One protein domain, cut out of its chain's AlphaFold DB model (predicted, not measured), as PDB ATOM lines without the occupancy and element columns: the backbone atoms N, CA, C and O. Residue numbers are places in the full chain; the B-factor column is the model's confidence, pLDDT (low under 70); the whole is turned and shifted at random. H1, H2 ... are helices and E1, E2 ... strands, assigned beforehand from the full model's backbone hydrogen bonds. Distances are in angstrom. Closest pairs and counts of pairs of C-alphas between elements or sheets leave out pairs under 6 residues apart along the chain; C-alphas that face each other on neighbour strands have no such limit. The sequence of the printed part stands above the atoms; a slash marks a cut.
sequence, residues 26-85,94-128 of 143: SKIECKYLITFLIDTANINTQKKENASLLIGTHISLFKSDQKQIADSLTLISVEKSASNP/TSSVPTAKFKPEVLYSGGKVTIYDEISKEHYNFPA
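What this domain is: This is residues 26 to 85 and 94 to 128 of the 143 residues of an uncharacterized protein of Chryseobacterium soli (UniProt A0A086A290). A twisted wall of six antiparallel strands makes the body, and one long helix, H1, leaves it directly after E3, meeting the sheet with residues 65 to 70 and sticking out at its far end with residues 79 to 83. At another corner the loop of the long hairpin E1 and E2 sticks out with residues 39 to 44. The sheet's order is E1, E2, E3, E4, E5, E6, in two meanders, E1 E2 E3 and E4 E5 E6, each strand the antiparallel neighbour of the one before. The printed part has 95 residues with one named helix and six named strands, in the order E1 E2 E3 H1 E4 E5 E6, and its class is mixed, helices and strands. It is only just loose, close to compact, with a radius of gyration of the C-alphas of 15.2 A and spans of 45 by 38 by 24 A.

Where its parts are: E1, residues 28 to 37, begins at C-alpha 28 at (-35.649, -35.119, 11.044) and is 28.5 A long. E2, residues 46 to 55, is 28.1 A long, and E3, residues 59 to 64, 16.7 A. E4 is residues 105 to 109, 13.0 A; E5 is residues 112 to 119, 22.9 A; E6 is residues 122 to 127, 17.2 A, ending at C-alpha 127 at (-28.884, -47.840, -7.859). H1, residues 65 to 83, is 27.2 A long and ends at C-alpha 83 at (-53.408, -63.973, 14.394).

How they stand to each other: In the sheet, E1 and E6 are the edge strands. E1 and E2 form a hairpin at 158 degrees, with N 32 and O 51 at 2.8 A. In the hairpin E2 and E3, N 54 and O 61 are 2.8 A apart. E3 and E4 are antiparallel at 175 degrees, with N 62 and O 106 within hydrogen-bond range at 2.8 A. In the hairpin E4 and E5, N 114 and O 107 are 2.8 A apart, and in the hairpin E5 and E6, N 115 and O 126 are 2.9 A apart. E1 and E6 are apart. H1 is on the sheet but only grazes it; its closest C-alphas to E2 are those of Asp 65 and Ala 51, 5.0 A apart. In H1 every O i to N i+4 pair is within hydrogen-bond range.

The domain as a whole: The two C-alphas farthest apart are those of Ala 41 and Asn 84, 46.3 A. Residues 86 to 93 are not printed, and C-alphas 85 and 94 are 15.7 A apart across the cut, in the link from H1 to E4. Of the links printed whole, that from E1 to E2 is short and the others are tight. The mean pLDDT of the printed part is 91.2, and no printed residue is under 70.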
ATOM      1  N   SER A  26     -36.228 -41.937  12.366       76.19
ATOM      2  CA  SER A  26     -36.234 -40.613  11.741       76.19
ATOM      3  C   SER A  26     -36.030 -39.525  12.799       76.19
ATOM      4  O   SER A  26     -36.905 -39.298  13.633       76.19
ATOM      5  N   LYS A  27     -34.879 -38.847  12.763       86.12
ATOM      6  CA  LYS A  27     -34.555 -37.711  13.639       86.12
ATOM      7  C   LYS A  27     -35.118 -36.408  13.087       86.12
ATOM      8  O   LYS A  27     -35.494 -35.526  13.852       86.12
ATOM      9  N   ILE A  28     -35.152 -36.289  11.762       93.56
ATOM     10  CA  ILE A  28     -35.649 -35.119  11.044       93.56
ATOM     11  C   ILE A  28     -36.615 -35.605   9.969       93.56
ATOM     12  O   ILE A  28     -36.318 -36.550   9.245       93.56
ATOM     13  N   GLU A  29     -37.757 -34.939   9.851       95.06
ATOM     14  CA  GLU A  29     -38.713 -35.160   8.771       95.06
ATOM     15  C   GLU A  29     -38.846 -33.878   7.949       95.06
ATOM     16  O   GLU A  29     -39.180 -32.816   8.477       95.06
ATOM     17  N   CYS A  30     -38.589 -33.975   6.646       95.06
ATOM     18  CA  CYS A  30     -38.827 -32.891   5.701       95.06
ATOM     19  C   CYS A  30     -40.043 -33.231   4.838       95.06
ATOM     20  O   CYS A  30     -40.042 -34.239   4.133       95.06
ATOM     21  N   LYS A  31     -41.071 -32.380   4.886       96.25
ATOM     22  CA  LYS A  31     -42.313 -32.535   4.121       96.25
ATOM     23  C   LYS A  31     -42.231 -31.795   2.790       96.25
ATOM     24  O   LYS A  31     -41.856 -30.626   2.745       96.25
ATOM     25  N   TYR A  32     -42.657 -32.459   1.723       95.44
ATOM     26  CA  TYR A  32     -42.700 -31.930   0.365       95.44
ATOM     27  C   TYR A  32     -44.086 -32.125  -0.239       95.44
ATOM     28  O   TYR A  32     -44.717 -33.160  -0.037       95.44
ATOM     29  N   LEU A  33     -44.535 -31.155  -1.036       96.31
ATOM     30  CA  LEU A  33     -45.693 -31.318  -1.911       96.31
ATOM     31  C   LEU A  33     -45.200 -31.694  -3.311       96.31
ATOM     32  O   LEU A  33     -44.706 -30.844  -4.052       96.31
ATOM     33  N   ILE A  34     -45.350 -32.961  -3.686       94.62
ATOM     34  CA  ILE A  34     -45.003 -33.437  -5.025       94.62
ATOM     35  C   ILE A  34     -46.162 -33.124  -5.966       94.62
ATOM     36  O   ILE A  34     -47.321 -33.359  -5.634       94.62
ATOM     37  N   THR A  35     -45.851 -32.618  -7.159       94.19
ATOM     38  CA  THR A  35     -46.812 -32.461  -8.255       94.19
ATOM     39  C   THR A  35     -46.326 -33.259  -9.460       94.19
ATOM     40  O   THR A  35     -45.195 -33.071  -9.895       94.19
ATOM     41  N   PHE A  36     -47.163 -34.144 -10.001       92.50
ATOM     42  CA  PHE A  36     -46.801 -35.040 -11.107       92.50
ATOM     43  C   PHE A  36     -47.996 -35.304 -12.030       92.50
ATOM     44  O   PHE A  36     -49.143 -35.075 -11.653       92.50
ATOM     45  N   LEU A  37     -47.731 -35.775 -13.249       93.12
ATOM     46  CA  LEU A  37     -48.747 -36.240 -14.197       93.12
ATOM     47  C   LEU A  37     -48.849 -37.766 -14.107       93.12
ATOM     48  O   LEU A  37     -47.821 -38.435 -14.055       93.12
ATOM     49  N   ILE A  38     -50.067 -38.315 -14.091       88.75
ATOM     50  CA  ILE A  38     -50.258 -39.775 -14.211       88.75
ATOM     51  C   ILE A  38     -49.980 -40.219 -15.648       88.75
ATOM     52  O   ILE A  38     -49.363 -41.252 -15.875       88.75
ATOM     53  N   ASP A  39     -50.452 -39.428 -16.608       88.56
ATOM     54  CA  ASP A  39     -50.254 -39.639 -18.033       88.56
ATOM     55  C   ASP A  39     -49.520 -38.426 -18.604       88.56
ATOM     56  O   ASP A  39     -50.047 -37.311 -18.636       88.56
ATOM     57  N   THR A  40     -48.291 -38.647 -19.064       88.25
ATOM     58  CA  THR A  40     -47.451 -37.598 -19.647       88.25
ATOM     59  C   THR A  40     -48.037 -37.015 -20.932       88.25
ATOM     60  O   THR A  40     -47.692 -35.891 -21.286       88.25
ATOM     61  N   ALA A  41     -48.929 -37.736 -21.622       92.94
ATOM     62  CA  ALA A  41     -49.611 -37.246 -22.816       92.94
ATOM     63  C   ALA A  41     -50.830 -36.358 -22.496       92.94
ATOM     64  O   ALA A  41     -51.356 -35.694 -23.390       92.94
ATOM     65  N   ASN A  42     -51.282 -36.310 -21.236       92.00
ATOM     66  CA  ASN A  42     -52.475 -35.570 -20.837       92.00
ATOM     67  C   ASN A  42     -52.235 -34.719 -19.581       92.00
ATOM     68  O   ASN A  42     -52.282 -35.200 -18.446       92.00
ATOM     69  N   ILE A  43     -52.093 -33.407 -19.785       90.44
ATOM     70  CA  ILE A  43     -51.850 -32.426 -18.717       90.44
ATOM     71  C   ILE A  43     -52.969 -32.361 -17.661       90.44
ATOM     72  O   ILE A  43     -52.717 -32.004 -16.511       90.44
ATOM     73  N   ASN A  44     -54.193 -32.775 -18.005       93.50
ATOM     74  CA  ASN A  44     -55.320 -32.801 -17.068       93.50
ATOM     75  C   ASN A  44     -55.202 -33.925 -16.026       93.50
ATOM     76  O   ASN A  44     -55.997 -33.995 -15.090       93.50
ATOM     77  N   THR A  45     -54.212 -34.812 -16.163       92.94
ATOM     78  CA  THR A  45     -53.954 -35.897 -15.207       92.94
ATOM     79  C   THR A  45     -53.040 -35.494 -14.053       92.94
ATOM     80  O   THR A  45     -52.573 -36.360 -13.310       92.94
ATOM     81  N   GLN A  46     -52.803 -34.194 -13.867       94.12
ATOM     82  CA  GLN A  46     -51.999 -33.682 -12.766       94.12
ATOM     83  C   GLN A  46     -52.560 -34.114 -11.407       94.12
ATOM     84  O   GLN A  46     -53.755 -34.004 -11.118       94.12
ATOM     85  N   LYS A  47     -51.662 -34.597 -10.554       93.81
ATOM     86  CA  LYS A  47     -51.910 -34.948  -9.163       93.81
ATOM     87  C   LYS A  47     -50.906 -34.263  -8.263       93.81
ATOM     88  O   LYS A  47     -49.813 -33.885  -8.685       93.81
ATOM     89  N   LYS A  48     -51.328 -34.098  -7.016       94.94
ATOM     90  CA  LYS A  48     -50.513 -33.579  -5.931       94.94
ATOM     91  C   LYS A  48     -50.579 -34.551  -4.772       94.94
ATOM     92  O   LYS A  48     -51.660 -35.056  -4.471       94.94
ATOM     93  N   GLU A  49     -49.442 -34.808  -4.148       94.31
ATOM     94  CA  GLU A  49     -49.331 -35.737  -3.027       94.31
ATOM     95  C   GLU A  49     -48.228 -35.263  -2.083       94.31
ATOM     96  O   GLU A  49     -47.195 -34.765  -2.534       94.31
ATOM     97  N   ASN A  50     -48.458 -35.393  -0.778       96.38
ATOM     98  CA  ASN A  50     -47.426 -35.106   0.209       96.38
ATOM     99  C   ASN A  50     -46.439 -36.272   0.281       96.38
ATOM    100  O   ASN A  50     -46.831 -37.440   0.217       96.38
ATOM    101  N   ALA A  51     -45.170 -35.943   0.454       96.69
ATOM    102  CA  ALA A  51     -44.113 -36.904   0.698       96.69
ATOM    103  C   ALA A  51     -43.199 -36.430   1.816       96.69
ATOM    104  O   ALA A  51     -43.014 -35.228   2.024       96.69
ATOM    105  N   SER A  52     -42.586 -37.397   2.479       96.44
ATOM    106  CA  SER A  52     -41.612 -37.178   3.531       96.44
ATOM    107  C   SER A  52     -40.251 -37.682   3.109       96.44
ATOM    108  O   SER A  52     -40.115 -38.806   2.629       96.44
ATOM    109  N   LEU A  53     -39.233 -36.864   3.364       96.38
ATOM    110  CA  LEU A  53     -37.870 -37.329   3.558       96.38
ATOM    111  C   LEU A  53     -37.651 -37.533   5.058       96.38
ATOM    112  O   LEU A  53     -37.571 -36.573   5.822       96.38
ATOM    113  N   LEU A  54     -37.567 -38.793   5.457       95.25
ATOM    114  CA  LEU A  54     -37.250 -39.234   6.807       95.25
ATOM    115  C   LEU A  54     -35.733 -39.381   6.911       95.25
ATOM    116  O   LEU A  54     -35.146 -40.191   6.197       95.25
ATOM    117  N   ILE A  55     -35.088 -38.589   7.759       94.31
ATOM    118  CA  ILE A  55     -33.630 -38.551   7.905       94.31
ATOM    119  C   ILE A  55     -33.265 -39.120   9.272       94.31
ATOM    120  O   ILE A  55     -33.512 -38.500  10.311       94.31
ATOM    121  N   GLY A  56     -32.685 -40.315   9.259       92.00
ATOM    122  CA  GLY A  56     -32.050 -40.947  10.405       92.00
ATOM    123  C   GLY A  56     -30.567 -40.590  10.516       92.00
ATOM    124  O   GLY A  56     -30.069 -39.622   9.943       92.00
ATOM    125  N   THR A  57     -29.852 -41.389  11.292       88.88
ATOM    126  CA  THR A  57     -28.416 -41.259  11.561       88.88
ATOM    127  C   THR A  57     -27.572 -41.842  10.430       88.88
ATOM    128  O   THR A  57     -26.535 -41.287  10.078       88.88
ATOM    129  N   HIS A  58     -28.013 -42.963   9.863       89.12
ATOM    130  CA  HIS A  58     -27.290 -43.743   8.859       89.12
ATOM    131  C   HIS A  58     -28.125 -43.996   7.601       89.12
ATOM    132  O   HIS A  58     -27.572 -44.299   6.539       89.12
ATOM    133  N   ILE A  59     -29.445 -43.886   7.732       92.88
ATOM    134  CA  ILE A  59     -30.435 -44.165   6.707       92.88
ATOM    135  C   ILE A  59     -31.306 -42.930   6.506       92.88
ATOM    136  O   ILE A  59     -31.714 -42.275   7.464       92.88
ATOM    137  N   SER A  60     -31.634 -42.626   5.254       94.06
ATOM    138  CA  SER A  60     -32.758 -41.748   4.949       94.06
ATOM    139  C   SER A  60     -33.688 -42.381   3.926       94.06
ATOM    140  O   SER A  60     -33.258 -43.130   3.050       94.06
ATOM    141  N   LEU A  61     -34.980 -42.108   4.077       95.06
ATOM    142  CA  LEU A  61     -36.040 -42.672   3.257       95.06
ATOM    143  C   LEU A  61     -36.939 -41.552   2.756       95.06
ATOM    144  O   LEU A  61     -37.559 -40.841   3.544       95.06
ATOM    145  N   PHE A  62     -37.027 -41.421   1.442       95.75
ATOM    146  CA  PHE A  62     -38.002 -40.572   0.784       95.75
ATOM    147  C   PHE A  62     -39.161 -41.420   0.272       95.75
ATOM    148  O   PHE A  62     -38.942 -42.351  -0.505       95.75
ATOM    149  N   LYS A  63     -40.386 -41.092   0.686       95.38
ATOM    150  CA  LYS A  63     -41.604 -41.782   0.246       95.38
ATOM    151  C   LYS A  63     -42.834 -40.894   0.371       95.38
ATOM    152  O   LYS A  63     -42.855 -39.941   1.147       95.38
ATOM    153  N   SER A  64     -43.881 -41.238  -0.373       95.44
ATOM    154  CA  SER A  64     -45.198 -40.626  -0.194       95.44
ATOM    155  C   SER A  64     -45.773 -40.923   1.198       95.44
ATOM    156  O   SER A  64     -45.714 -42.061   1.677       95.44
ATOM    157  N   ASP A  65     -46.426 -39.921   1.789       94.88
ATOM    158  CA  ASP A  65     -47.188 -40.056   3.033       94.88
ATOM    159  C   ASP A  65     -48.327 -41.071   2.872       94.88
ATOM    160  O   ASP A  65     -48.583 -41.901   3.745       94.88
ATOM    161  N   GLN A  66     -49.000 -41.051   1.718       93.50
ATOM    162  CA  GLN A  66     -50.087 -41.978   1.428       93.50
ATOM    163  C   GLN A  66     -49.579 -43.415   1.329       93.50
ATOM    164  O   GLN A  66     -50.277 -44.334   1.759       93.50
ATOM    165  N   LYS A  67     -48.370 -43.607   0.783       92.56
ATOM    166  CA  LYS A  67     -47.722 -44.921   0.706       92.56
ATOM    167  C   LYS A  67     -47.328 -45.395   2.098       92.56
ATOM    168  O   LYS A  67     -47.646 -46.519   2.454       92.56
ATOM    169  N   GLN A  68     -46.768 -44.517   2.929       92.00
ATOM    170  CA  GLN A  68     -46.470 -44.827   4.330       92.00
ATOM    171  C   GLN A  68     -47.700 -45.317   5.102       92.00
ATOM    172  O   GLN A  68     -47.630 -46.321   5.815       92.00
ATOM    173  N   ILE A  69     -48.836 -44.638   4.933       92.81
ATOM    174  CA  ILE A  69     -50.109 -45.045   5.538       92.81
ATOM    175  C   ILE A  69     -50.563 -46.395   4.971       92.81
ATOM    176  O   ILE A  69     -50.965 -47.277   5.731       92.81
ATOM    177  N   ALA A  70     -50.491 -46.572   3.649       91.19
ATOM    178  CA  ALA A  70     -50.903 -47.802   2.982       91.19
ATOM    179  C   ALA A  70     -50.096 -49.020   3.453       91.19
ATOM    180  O   ALA A  70     -50.682 -50.052   3.784       91.19
ATOM    181  N   ASP A  71     -48.773 -48.887   3.537       89.50
ATOM    182  CA  ASP A  71     -47.874 -49.952   3.983       89.50
ATOM    183  C   ASP A  71     -48.163 -50.320   5.444       89.50
ATOM    184  O   ASP A  71     -48.288 -51.497   5.778       89.50
ATOM    185  N   SER A  72     -48.376 -49.310   6.296       89.81
ATOM    186  CA  SER A  72     -48.711 -49.506   7.713       89.81
ATOM    187  C   SER A  72     -50.035 -50.258   7.887       89.81
ATOM    188  O   SER A  72     -50.118 -51.221   8.647       89.81
ATOM    189  N   LEU A  73     -51.078 -49.860   7.153       91.50
ATOM    190  CA  LEU A  73     -52.384 -50.524   7.205       91.50
ATOM    191  C   LEU A  73     -52.340 -51.939   6.625       91.50
ATOM    192  O   LEU A  73     -53.026 -52.830   7.126       91.50
ATOM    193  N   THR A  74     -51.530 -52.154   5.588       89.75
ATOM    194  CA  THR A  74     -51.329 -53.482   4.999       89.75
ATOM    195  C   THR A  74     -50.664 -54.411   6.005       89.75
ATOM    196  O   THR A  74     -51.159 -55.518   6.209       89.75
ATOM    197  N   LEU A  75     -49.613 -53.951   6.690       89.94
ATOM    198  CA  LEU A  75     -48.933 -54.727   7.726       89.94
ATOM    199  C   LEU A  75     -49.898 -55.125   8.850       89.94
ATOM    200  O   LEU A  75     -50.011 -56.304   9.169       89.94
ATOM    201  N   ILE A  76     -50.674 -54.168   9.369       89.50
ATOM    202  CA  ILE A  76     -51.683 -54.426  10.409       89.50
ATOM    203  C   ILE A  76     -52.737 -55.436   9.929       89.50
ATOM    204  O   ILE A  76     -53.152 -56.314  10.689       89.50
ATOM    205  N   SER A  77     -53.185 -55.334   8.673       87.62
ATOM    206  CA  SER A  77     -54.146 -56.281   8.088       87.62
ATOM    207  C   SER A  77     -53.564 -57.696   8.034       87.62
ATOM    208  O   SER A  77     -54.215 -58.650   8.461       87.62
ATOM    209  N   VAL A  78     -52.306 -57.832   7.604       88.56
ATOM    210  CA  VAL A  78     -51.588 -59.114   7.573       88.56
ATOM    211  C   VAL A  78     -51.432 -59.698   8.978       88.56
ATOM    212  O   VAL A  78     -51.759 -60.865   9.184       88.56
ATOM    213  N   GLU A  79     -50.992 -58.902   9.954       89.81
ATOM    214  CA  GLU A  79     -50.819 -59.337  11.347       89.81
ATOM    215  C   GLU A  79     -52.136 -59.811  11.971       89.81
ATOM    216  O   GLU A  79     -52.196 -60.866  12.614       89.81
ATOM    217  N   LYS A  80     -53.222 -59.064  11.741       88.25
ATOM    218  CA  LYS A  80     -54.557 -59.413  12.234       88.25
ATOM    219  C   LYS A  80     -55.048 -60.733  11.646       88.25
ATOM    220  O   LYS A  80     -55.588 -61.558  12.389       88.25
ATOM    221  N   SER A  81     -54.860 -60.932  10.345       87.69
ATOM    222  CA  SER A  81     -55.271 -62.150   9.646       87.69
ATOM    223  C   SER A  81     -54.403 -63.353  10.007       87.69
ATOM    224  O   SER A  81     -54.918 -64.463  10.113       87.69
ATOM    225  N   ALA A  82     -53.106 -63.150  10.248       89.00
ATOM    226  CA  ALA A  82     -52.215 -64.198  10.735       89.00
ATOM    227  C   ALA A  82     -52.577 -64.641  12.163       89.00
ATOM    228  O   ALA A  82     -52.512 -65.826  12.477       89.00
ATOM    229  N   SER A  83     -53.010 -63.700  13.007       90.25
ATOM    230  CA  SER A  83     -53.408 -63.973  14.394       90.25
ATOM    231  C   SER A  83     -54.786 -64.637  14.511       90.25
ATOM    232  O   SER A  83     -55.045 -65.328  15.493       90.25
ATOM    233  N   ASN A  84     -55.676 -64.438  13.531       88.75
ATOM    234  CA  ASN A  84     -57.045 -64.969  13.534       88.75
ATOM    235  C   ASN A  84     -57.390 -65.639  12.191       88.75
ATOM    236  O   ASN A  84     -58.192 -65.098  11.423       88.75
ATOM    237  N   PRO A  85     -56.794 -66.803  11.878       86.31
ATOM    238  CA  PRO A  85     -57.056 -67.489  10.622       86.31
ATOM    239  C   PRO A  85     -58.500 -68.001  10.567       86.31
ATOM    240  O   PRO A  85     -58.972 -68.700  11.465       86.31
ATOM    241  N   THR A  94     -57.321 -56.038   1.812       80.69
ATOM    242  CA  THR A  94     -56.718 -54.733   1.501       80.69
ATOM    243  C   THR A  94     -57.708 -53.749   0.875       80.69
ATOM    244  O   THR A  94     -57.306 -52.664   0.467       80.69
ATOM    245  N   SER A  95     -59.004 -54.078   0.804       83.81
ATOM    246  CA  SER A  95     -60.008 -53.223   0.139       83.81
ATOM    247  C   SER A  95     -60.142 -51.829   0.765       83.81
ATOM    248  O   SER A  95     -60.471 -50.872   0.069       83.81
ATOM    249  N   SER A  96     -59.845 -51.697   2.060       82.06
ATOM    250  CA  SER A  96     -59.852 -50.428   2.794       82.06
ATOM    251  C   SER A  96     -58.502 -49.705   2.799       82.06
ATOM    252  O   SER A  96     -58.395 -48.631   3.389       82.06
ATOM    253  N   VAL A  97     -57.456 -50.289   2.203       86.50
ATOM    254  CA  VAL A  97     -56.117 -49.695   2.186       86.50
ATOM    255  C   VAL A  97     -56.075 -48.622   1.097       86.50
ATOM    256  O   VAL A  97     -56.313 -48.915  -0.079       86.50
ATOM    257  N   PRO A  98     -55.772 -47.364   1.448       85.69
ATOM    258  CA  PRO A  98     -55.720 -46.295   0.470       85.69
ATOM    259  C   PRO A  98     -54.538 -46.502  -0.482       85.69
ATOM    260  O   PRO A  98     -53.464 -46.947  -0.088       85.69
ATOM    261  N   THR A  99     -54.720 -46.166  -1.757       84.75
ATOM    262  CA  THR A  99     -53.671 -46.346  -2.766       84.75
ATOM    263  C   THR A  99     -52.899 -45.050  -2.988       84.75
ATOM    264  O   THR A  99     -53.462 -44.076  -3.487       84.75
ATOM    265  N   ALA A 100     -51.597 -45.063  -2.700       90.00
ATOM    266  CA  ALA A 100     -50.684 -43.986  -3.088       90.00
ATOM    267  C   ALA A 100     -50.593 -43.866  -4.613       90.00
ATOM    268  O   ALA A 100     -50.504 -44.893  -5.301       90.00
ATOM    269  N   LYS A 101     -50.627 -42.637  -5.139       89.56
ATOM    270  CA  LYS A 101     -50.461 -42.378  -6.578       89.56
ATOM    271  C   LYS A 101     -48.991 -42.158  -6.909       89.56
ATOM    272  O   LYS A 101     -48.544 -42.620  -7.952       89.56
ATOM    273  N   PHE A 102     -48.242 -41.541  -6.002       91.25
ATOM    274  CA  PHE A 102     -46.788 -41.503  -6.050       91.25
ATOM    275  C   PHE A 102     -46.206 -42.802  -5.467       91.25
ATOM    276  O   PHE A 102     -46.268 -43.042  -4.260       91.25
ATOM    277  N   LYS A 103     -45.700 -43.672  -6.346       90.69
ATOM    278  CA  LYS A 103     -45.142 -44.993  -6.009       90.69
ATOM    279  C   LYS A 103     -43.647 -45.024  -5.674       90.69
ATOM    280  O   LYS A 103     -43.317 -45.816  -4.787       90.69
ATOM    281  N   PRO A 104     -42.780 -44.215  -6.314       92.00
ATOM    282  CA  PRO A 104     -41.343 -44.319  -6.099       92.00
ATOM    283  C   PRO A 104     -40.934 -44.072  -4.645       92.00
ATOM    284  O   PRO A 104     -41.486 -43.202  -3.967       92.00
ATOM    285  N   GLU A 105     -39.914 -44.796  -4.198       94.94
ATOM    286  CA  GLU A 105     -39.238 -44.585  -2.919       94.94
ATOM    287  C   GLU A 105     -37.729 -44.497  -3.135       94.94
ATOM    288  O   GLU A 105     -37.162 -45.176  -3.990       94.94
ATOM    289  N   VAL A 106     -37.060 -43.660  -2.349       95.19
ATOM    290  CA  VAL A 106     -35.606 -43.504  -2.426       95.19
ATOM    291  C   VAL A 106     -35.010 -43.770  -1.057       95.19
ATOM    292  O   VAL A 106     -35.309 -43.063  -0.097       95.19
ATOM    293  N   LEU A 107     -34.154 -44.784  -0.979       95.06
ATOM    294  CA  LEU A 107     -33.435 -45.169   0.226       95.06
ATOM    295  C   LEU A 107     -31.967 -44.785   0.083       95.06
ATOM    296  O   LEU A 107     -31.279 -45.251  -0.824       95.06
ATOM    297  N   TYR A 108     -31.465 -43.994   1.018       93.06
ATOM    298  CA  TYR A 108     -30.037 -43.808   1.211       93.06
ATOM    299  C   TYR A 108     -29.587 -44.623   2.418       93.06
ATOM    300  O   TYR A 108     -30.138 -44.474   3.504       93.06
ATOM    301  N   SER A 109     -28.587 -45.480   2.240       92.38
ATOM    302  CA  SER A 109     -27.990 -46.253   3.331       92.38
ATOM    303  C   SER A 109     -26.533 -46.570   3.013       92.38
ATOM    304  O   SER A 109     -26.207 -47.004   1.906       92.38
ATOM    305  N   GLY A 110     -25.633 -46.322   3.969       86.31
ATOM    306  CA  GLY A 110     -24.217 -46.685   3.837       86.31
ATOM    307  C   GLY A 110     -23.521 -46.068   2.615       86.31
ATOM    308  O   GLY A 110     -22.709 -46.731   1.971       86.31
ATOM    309  N   GLY A 111     -23.870 -44.828   2.253       86.75
ATOM    310  CA  GLY A 111     -23.295 -44.125   1.099       86.75
ATOM    311  C   GLY A 111     -23.876 -44.525  -0.260       86.75
ATOM    312  O   GLY A 111     -23.397 -44.047  -1.286       86.75
ATOM    313  N   LYS A 112     -24.896 -45.391  -0.290       90.25
ATOM    314  CA  LYS A 112     -25.561 -45.849  -1.514       90.25
ATOM    315  C   LYS A 112     -26.988 -45.330  -1.560       90.25
ATOM    316  O   LYS A 112     -27.697 -45.394  -0.559       90.25
ATOM    317  N   VAL A 113     -27.409 -44.860  -2.730       92.25
ATOM    318  CA  VAL A 113     -28.801 -44.495  -3.010       92.25
ATOM    319  C   VAL A 113     -29.424 -45.605  -3.849       92.25
ATOM    320  O   VAL A 113     -28.913 -45.928  -4.921       92.25
ATOM    321  N   THR A 114     -30.518 -46.178  -3.359       94.75
ATOM    322  CA  THR A 114     -31.320 -47.188  -4.053       94.75
ATOM    323  C   THR A 114     -32.705 -46.619  -4.303       94.75
ATOM    324  O   THR A 114     -33.345 -46.118  -3.379       94.75
ATOM    325  N   ILE A 115     -33.155 -46.681  -5.549       94.81
ATOM    326  CA  ILE A 115     -34.491 -46.256  -5.951       94.81
ATOM    327  C   ILE A 115     -35.346 -47.512  -6.070       94.81
ATOM    328  O   ILE A 115     -34.947 -48.460  -6.744       94.81
ATOM    329  N   TYR A 116     -36.494 -47.510  -5.404       95.19
ATOM    330  CA  TYR A 116     -37.514 -48.546  -5.474       95.19
ATOM    331  C   TYR A 116     -38.717 -48.001  -6.223       95.19
ATOM    332  O   TYR A 116     -39.130 -46.862  -6.001       95.19
ATOM    333  N   ASP A 117     -39.287 -48.815  -7.096       92.06
ATOM    334  CA  ASP A 117     -40.462 -48.433  -7.863       92.06
ATOM    335  C   ASP A 117     -41.279 -49.677  -8.239       92.06
ATOM    336  O   ASP A 117     -40.857 -50.819  -8.028       92.06
ATOM    337  N   GLU A 118     -42.488 -49.452  -8.740       89.81
ATOM    338  CA  GLU A 118     -43.459 -50.499  -9.024       89.81
ATOM    339  C   GLU A 118     -44.124 -50.262 -10.380       89.81
ATOM    340  O   GLU A 118     -44.706 -49.206 -10.638       89.81
ATOM    341  N   ILE A 119     -44.112 -51.290 -11.228       86.44
ATOM    342  CA  ILE A 119     -44.925 -51.340 -12.443       86.44
ATOM    343  C   ILE A 119     -45.963 -52.446 -12.265       86.44
ATOM    344  O   ILE A 119     -45.654 -53.635 -12.219       86.44
ATOM    345  N   SER A 120     -47.234 -52.046 -12.211       83.94
ATOM    346  CA  SER A 120     -48.372 -52.934 -11.954       83.94
ATOM    347  C   SER A 120     -48.294 -53.638 -10.595       83.94
ATOM    348  O   SER A 120     -48.780 -53.074  -9.624       83.94
ATOM    349  N   LYS A 121     -47.744 -54.857 -10.532       82.56
ATOM    350  CA  LYS A 121     -47.506 -55.625  -9.295       82.56
ATOM    351  C   LYS A 121     -46.028 -55.971  -9.104       82.56
ATOM    352  O   LYS A 121     -45.648 -56.523  -8.071       82.56
ATOM    353  N   GLU A 122     -45.209 -55.686 -10.110       89.12
ATOM    354  CA  GLU A 122     -43.794 -56.016 -10.116       89.12
ATOM    355  C   GLU A 122     -43.016 -54.879  -9.467       89.12
ATOM    356  O   GLU A 122     -43.079 -53.728  -9.906       89.12
ATOM    357  N   HIS A 123     -42.283 -55.226  -8.417       91.88
ATOM    358  CA  HIS A 123     -41.421 -54.305  -7.697       91.88
ATOM    359  C   HIS A 123     -40.004 -54.445  -8.233       91.88
ATOM    360  O   HIS A 123     -39.478 -55.553  -8.347       91.88
ATOM    361  N   TYR A 124     -39.363 -53.324  -8.530       94.31
ATOM    362  CA  TYR A 124     -37.975 -53.302  -8.959       94.31
ATOM    363  C   TYR A 124     -37.198 -52.252  -8.182       94.31
ATOM    364  O   TYR A 124     -37.750 -51.333  -7.578       94.31
ATOM    365  N   ASN A 125     -35.882 -52.426  -8.176       95.19
ATOM    366  CA  ASN A 125     -34.971 -51.456  -7.611       95.19
ATOM    367  C   ASN A 125     -33.723 -51.334  -8.474       95.19
ATOM    368  O   ASN A 125     -33.336 -52.270  -9.175       95.19
ATOM    369  N   PHE A 126     -33.112 -50.161  -8.422       93.50
ATOM    370  CA  PHE A 126     -31.881 -49.867  -9.133       93.50
ATOM    371  C   PHE A 126     -31.057 -48.842  -8.343       93.50
ATOM    372  O   PHE A 126     -31.622 -48.019  -7.613       93.50
ATOM    373  N   PRO A 127     -29.715 -48.885  -8.438       92.50
ATOM    374  CA  PRO A 127     -28.884 -47.840  -7.859       92.50
ATOM    375  C   PRO A 127     -29.173 -46.512  -8.563       92.50
ATOM    376  O   PRO A 127     -29.407 -46.489  -9.773       92.50
ATOM    377  N   ALA A 128     -29.142 -45.404  -7.823       87.00
ATOM    378  CA  ALA A 128     -29.269 -44.095  -8.452       87.00
ATOM    379  C   ALA A 128     -28.156 -43.891  -9.502       87.00
ATOM    380  O   ALA A 128     -27.019 -44.320  -9.268       87.00
TER     381      ALA A 128